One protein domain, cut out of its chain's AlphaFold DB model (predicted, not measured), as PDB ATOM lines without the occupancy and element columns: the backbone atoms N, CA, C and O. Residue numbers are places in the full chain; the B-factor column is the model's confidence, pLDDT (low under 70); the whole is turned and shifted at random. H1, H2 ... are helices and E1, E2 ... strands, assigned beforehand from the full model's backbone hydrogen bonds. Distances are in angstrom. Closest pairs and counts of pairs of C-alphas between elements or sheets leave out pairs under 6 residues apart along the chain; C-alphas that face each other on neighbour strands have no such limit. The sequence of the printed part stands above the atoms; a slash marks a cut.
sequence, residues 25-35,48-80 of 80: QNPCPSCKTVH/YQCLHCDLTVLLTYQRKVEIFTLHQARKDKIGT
ATOM      1  N   GLN A  25     -10.286  13.859 109.147       96.12
ATOM      2  CA  GLN A  25      -9.713  12.841 108.276       96.12
ATOM      3  C   GLN A  25     -10.064  11.445 108.788       96.12
ATOM      4  O   GLN A  25      -9.887  11.161 109.974       96.12
ATOM      5  N   ASN A  26     -10.478  10.555 107.889       96.38
ATOM      6  CA  ASN A  26     -10.584   9.126 108.172       96.38
ATOM      7  C   ASN A  26      -9.960   8.310 107.028       96.38
ATOM      8  O   ASN A  26     -10.509   8.313 105.925       96.38
ATOM      9  N   PRO A  27      -8.836   7.608 107.243       96.75
ATOM     10  CA  PRO A  27      -8.274   6.730 106.223       96.75
ATOM     11  C   PRO A  27      -9.174   5.509 105.995       96.75
ATOM     12  O   PRO A  27      -9.673   4.907 106.949       96.75
ATOM     13  N   CYS A  28      -9.357   5.121 104.731       97.00
ATOM     14  CA  CYS A  28     -10.027   3.875 104.374       97.00
ATOM     15  C   CYS A  28      -9.304   2.688 105.038       97.00
ATOM     16  O   CYS A  28      -8.081   2.574 104.908       97.00
ATOM     17  N   PRO A  29     -10.013   1.772 105.720       96.44
ATOM     18  CA  PRO A  29      -9.368   0.647 106.392       96.44
ATOM     19  C   PRO A  29      -8.682  -0.314 105.410       96.44
ATOM     20  O   PRO A  29      -7.673  -0.916 105.781       96.44
ATOM     21  N   SER A  30      -9.168  -0.401 104.166       97.50
ATOM     22  CA  SER A  30      -8.592  -1.233 103.104       97.50
ATOM     23  C   SER A  30      -7.470  -0.511 102.345       97.50
ATOM     24  O   SER A  30      -6.303  -0.817 102.564       97.50
ATOM     25  N   CYS A  31      -7.787   0.487 101.513       97.69
ATOM     26  CA  CYS A  31      -6.815   1.097 100.593       97.69
ATOM     27  C   CYS A  31      -6.037   2.290 101.167       97.69
ATOM     28  O   CYS A  31      -5.230   2.892 100.467       97.69
ATOM     29  N   LYS A  32      -6.294   2.674 102.423       97.50
ATOM     30  CA  LYS A  32      -5.655   3.803 103.130       97.50
ATOM     31  C   LYS A  32      -5.890   5.196 102.534       97.50
ATOM     32  O   LYS A  32      -5.453   6.169 103.142       97.50
ATOM     33  N   THR A  33      -6.643   5.324 101.437       97.56
ATOM     34  CA  THR A  33      -7.088   6.621 100.904       97.56
ATOM     35  C   THR A  33      -7.733   7.457 102.008       97.56
ATOM     36  O   THR A  33      -8.608   6.977 102.732       97.56
ATOM     37  N   VAL A  34      -7.286   8.703 102.157       97.06
ATOM     38  CA  VAL A  34      -7.766   9.605 103.207       97.06
ATOM     39  C   VAL A  34      -9.080  10.249 102.776       97.06
ATOM     40  O   VAL A  34      -9.137  10.951 101.770       97.06
ATOM     41  N   HIS A  35     -10.135  10.033 103.560       96.69
ATOM     42  CA  HIS A  35     -11.417  10.701 103.370       96.69
ATOM     43  C   HIS A  35     -11.475  11.970 104.217       96.69
ATOM     44  O   HIS A  35     -11.345  11.901 105.441       96.69
ATOM     45  N   TYR A  48     -20.346   4.839 104.623       97.75
ATOM     46  CA  TYR A  48     -20.066   5.504 103.355       97.75
ATOM     47  C   TYR A  48     -19.207   4.607 102.467       97.75
ATOM     48  O   TYR A  48     -18.531   3.707 102.962       97.75
ATOM     49  N   GLN A  49     -19.239   4.834 101.159       98.00
ATOM     50  CA  GLN A  49     -18.380   4.112 100.224       98.00
ATOM     51  C   GLN A  49     -17.043   4.829 100.058       98.00
ATOM     52  O   GLN A  49     -16.984   6.054  99.921       98.00
ATOM     53  N   CYS A  50     -15.958   4.058 100.066       97.81
ATOM     54  CA  CYS A  50     -14.667   4.555  99.636       97.81
ATOM     55  C   CYS A  50     -14.680   4.729  98.116       97.81
ATOM     56  O   CYS A  50     -14.723   3.739  97.401       97.81
ATOM     57  N   LEU A  51     -14.564   5.961  97.620       94.50
ATOM     58  CA  LEU A  51     -14.558   6.252  96.176       94.50
ATOM     59  C   LEU A  51     -13.338   5.696  95.413       94.50
ATOM     60  O   LEU A  51     -13.225   5.915  94.213       94.50
ATOM     61  N   HIS A  52     -12.390   5.052  96.104       97.50
ATOM     62  CA  HIS A  52     -11.174   4.513  95.491       97.50
ATOM     63  C   HIS A  52     -11.166   2.985  95.394       97.50
ATOM     64  O   HIS A  52     -10.695   2.451  94.397       97.50
ATOM     65  N   CYS A  53     -11.651   2.277  96.418       97.88
ATOM     66  CA  CYS A  53     -11.675   0.809  96.431       97.88
ATOM     67  C   CYS A  53     -13.074   0.212  96.619       97.88
ATOM     68  O   CYS A  53     -13.190  -0.973  96.922       97.88
ATOM     69  N   ASP A  54     -14.117   1.042  96.537       97.88
ATOM     70  CA  ASP A  54     -15.541   0.700  96.664       97.88
ATOM     71  C   ASP A  54     -15.960   0.021  97.976       97.88
ATOM     72  O   ASP A  54     -17.130  -0.310  98.187       97.88
ATOM     73  N   LEU A  55     -15.031  -0.123  98.927       97.94
ATOM     74  CA  LEU A  55     -15.330  -0.669 100.238       97.94
ATOM     75  C   LEU A  55     -16.383   0.197 100.936       97.94
ATOM     76  O   LEU A  55     -16.207   1.404 101.119       97.94
ATOM     77  N   THR A  56     -17.447  -0.444 101.414       98.19
ATOM     78  CA  THR A  56     -18.377   0.193 102.347       98.19
ATOM     79  C   THR A  56     -17.724   0.277 103.723       98.19
ATOM     80  O   THR A  56     -17.546  -0.726 104.410       98.19
ATOM     81  N   VAL A  57     -17.373   1.489 104.138       97.25
ATOM     82  CA  VAL A  57     -16.808   1.780 105.453       97.25
ATOM     83  C   VAL A  57     -17.949   1.976 106.442       97.25
ATOM     84  O   VAL A  57     -18.716   2.933 106.337       97.25
ATOM     85  N   LEU A  58     -18.054   1.075 107.420       97.00
ATOM     86  CA  LEU A  58     -18.935   1.248 108.572       97.00
ATOM     87  C   LEU A  58     -18.275   2.188 109.584       97.00
ATOM     88  O   LEU A  58     -17.155   1.944 110.034       97.00
ATOM     89  N   LEU A  59     -18.985   3.245 109.973       95.56
ATOM     90  CA  LEU A  59     -18.510   4.226 110.937       95.56
ATOM     91  C   LEU A  59     -19.194   4.014 112.293       95.56
ATOM     92  O   LEU A  59     -20.220   4.619 112.607       95.56
ATOM     93  N   THR A  60     -18.620   3.115 113.094       94.31
ATOM     94  CA  THR A  60     -19.091   2.836 114.458       94.31
ATOM     95  C   THR A  60     -18.934   4.063 115.357       94.31
ATOM     96  O   THR A  60     -18.103   4.933 115.098       94.31
ATOM     97  N   TYR A  61     -19.699   4.131 116.451       91.00
ATOM     98  CA  TYR A  61     -19.558   5.218 117.426       91.00
ATOM     99  C   TYR A  61     -18.124   5.330 117.962       91.00
ATOM    100  O   TYR A  61     -17.559   6.420 117.972       91.00
ATOM    101  N   GLN A  62     -17.502   4.202 118.317       91.94
ATOM    102  CA  GLN A  62     -16.108   4.172 118.760       91.94
ATOM    103  C   GLN A  62     -15.171   4.792 117.718       91.94
ATOM    104  O   GLN A  62     -14.343   5.635 118.055       91.94
ATOM    105  N   ARG A  63     -15.349   4.454 116.434       94.25
ATOM    106  CA  ARG A  63     -14.525   5.028 115.369       94.25
ATOM    107  C   ARG A  63     -14.737   6.535 115.213       94.25
ATOM    108  O   ARG A  63     -13.781   7.251 114.929       94.25
ATOM    109  N   LYS A  64     -15.962   7.030 115.420       93.94
ATOM    110  CA  LYS A  64     -16.239   8.476 115.454       93.94
ATOM    111  C   LYS A  64     -15.444   9.138 116.575       93.94
ATOM    112  O   LYS A  64     -14.718  10.083 116.302       93.94
ATOM    113  N   VAL A  65     -15.507   8.604 117.795       93.56
ATOM    114  CA  VAL A  65     -14.736   9.133 118.933       93.56
ATOM    115  C   VAL A  65     -13.242   9.193 118.604       93.56
ATOM    116  O   VAL A  65     -12.626  10.236 118.784       93.56
ATOM    117  N   GLU A  66     -12.672   8.133 118.027       93.19
ATOM    118  CA  GLU A  66     -11.260   8.114 117.618       93.19
ATOM    119  C   GLU A  66     -10.909   9.219 116.614       93.19
ATOM    120  O   GLU A  66      -9.894   9.893 116.780       93.19
ATOM    121  N   ILE A  67     -11.733   9.434 115.582       94.88
ATOM    122  CA  ILE A  67     -11.493  10.476 114.568       94.88
ATOM    123  C   ILE A  67     -11.436  11.863 115.220       94.88
ATOM    124  O   ILE A  67     -10.533  12.649 114.919       94.88
ATOM    125  N   PHE A  68     -12.373  12.151 116.123       94.88
ATOM    126  CA  PHE A  68     -12.463  13.439 116.807       94.88
ATOM    127  C   PHE A  68     -11.319  13.636 117.808       94.88
ATOM    128  O   PHE A  68     -10.663  14.676 117.779       94.88
ATOM    129  N   THR A  69     -11.002  12.624 118.617       93.12
ATOM    130  CA  THR A  69      -9.879  12.670 119.566       93.12
ATOM    131  C   THR A  69      -8.537  12.839 118.852       93.12
ATOM    132  O   THR A  69      -7.726  13.671 119.254       93.12
ATOM    133  N   LEU A  70      -8.301  12.104 117.758       92.81
ATOM    134  CA  LEU A  70      -7.077  12.247 116.963       92.81
ATOM    135  C   LEU A  70      -6.949  13.645 116.358       92.81
ATOM    136  O   LEU A  70      -5.842  14.167 116.242       92.81
ATOM    137  N   HIS A  71      -8.064  14.249 115.950       94.62
ATOM    138  CA  HIS A  71      -8.055  15.608 115.427       94.62
ATOM    139  C   HIS A  71      -7.777  16.646 116.509       94.62
ATOM    140  O   HIS A  71      -6.907  17.489 116.302       94.62
ATOM    141  N   GLN A  72      -8.431  16.544 117.666       92.88
ATOM    142  CA  GLN A  72      -8.160  17.421 118.806       92.88
ATOM    143  C   GLN A  72      -6.689  17.359 119.215       92.88
ATOM    144  O   GLN A  72      -6.024  18.387 119.260       92.88
ATOM    145  N   ALA A  73      -6.141  16.150 119.374       90.50
ATOM    146  CA  ALA A  73      -4.739  15.961 119.734       90.50
ATOM    147  C   ALA A  73      -3.763  16.550 118.697       90.50
ATOM    148  O   ALA A  73      -2.645  16.922 119.047       90.50
ATOM    149  N   ARG A  74      -4.146  16.631 117.412       89.44
ATOM    150  CA  ARG A  74      -3.358  17.351 116.397       89.44
ATOM    151  C   ARG A  74      -3.476  18.864 116.552       89.44
ATOM    152  O   ARG A  74      -2.458  19.534 116.428       89.44
ATOM    153  N   LYS A  75      -4.672  19.398 116.821       85.94
ATOM    154  CA  LYS A  75      -4.872  20.838 117.060       85.94
ATOM    155  C   LYS A  75      -4.069  21.319 118.263       85.94
ATOM    156  O   LYS A  75      -3.385  22.327 118.152       85.94
ATOM    157  N   ASP A  76      -4.082  20.556 119.353       86.06
ATOM    158  CA  ASP A  76      -3.357  20.901 120.579       86.06
ATOM    159  C   ASP A  76      -1.839  20.975 120.343       86.06
ATOM    160  O   ASP A  76      -1.166  21.829 120.905       86.06
ATOM    161  N   LYS A  77      -1.303  20.130 119.450       80.06
ATOM    162  CA  LYS A  77       0.118  20.141 119.050       80.06
ATOM    163  C   LYS A  77       0.497  21.278 118.102       80.06
ATOM    164  O   LYS A  77       1.676  21.571 117.968       80.06
ATOM    165  N   ILE A  78      -0.471  21.850 117.386       70.50
ATOM    166  CA  ILE A  78      -0.256  22.977 116.463       70.50
ATOM    167  C   ILE A  78      -0.437  24.319 117.203       70.50
ATOM    168  O   ILE A  78       0.013  25.352 116.721       70.50
ATOM    169  N   GLY A  79      -1.079  24.307 118.377       56.34
ATOM    170  CA  GLY A  79      -1.296  25.472 119.241       56.34
ATOM    171  C   GLY A  79      -0.154  25.814 120.210       56.34
ATOM    172  O   GLY A  79      -0.368  26.650 121.087       56.34
ATOM    173  N   THR A  80       1.019  25.187 120.073       44.91
ATOM    174  CA  THR A  80       2.288  25.532 120.753       44.91
ATOM    175  C   THR A  80       3.307  26.007 119.739       44.91
ATOM    176  O   THR A  80       4.014  26.991 120.037       44.91
TER     177      THR A  80
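Overview. This is residues 25 to 35 and 48 to 80 of the 80 residues of an uncharacterized protein of Methylorubrum extorquens (UniProt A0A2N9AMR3). One long helix, H1, makes one leg of a V and the stretch through E2 the other, with E1 and its loop between the legs; residues 72 to 80, of which 72 to 78 belong to H1, stick out. The printed part has 44 residues, with two named strands and one named helix in the order E1, E2, H1, class mixed. It is loose and elongated, with a radius of gyration of the C-alphas of 12.3 A and spans of 39 by 20 by 12 A.

Arrangement. In H1, residues 61 to 78, 13 of 14 O i to N i+4 pairs are within hydrogen-bond range. Its closest C-alphas to E1, residues 25 to 27, are Ile 67 and Asn 26, 6.6 A apart. E2, residues 56 to 58, is apart from H1 and from E1. Both strands pair with no named strand; short antiparallel pairings join residues 26 to 27 with 34 to 35, and 48 to 49 with 56 to 57.

Along the chain. H1 is 26.2 A long, from C-alpha 61 at (-19.558, 5.218, 117.426) to C-alpha 78 at (-0.256, 22.977, 116.463). E1 measures 6.6 A and E2 6.3 A.

Size, cuts and confidence. The C-alphas of Asp 54 and Thr 80 are farthest apart, 38.9 A. Residues 36 to 47 are not printed, a gap of 10.1 A between C-alphas 35 and 48. The link from E2 to H1 is tight. Residues 79 to 80 have pLDDT under 70.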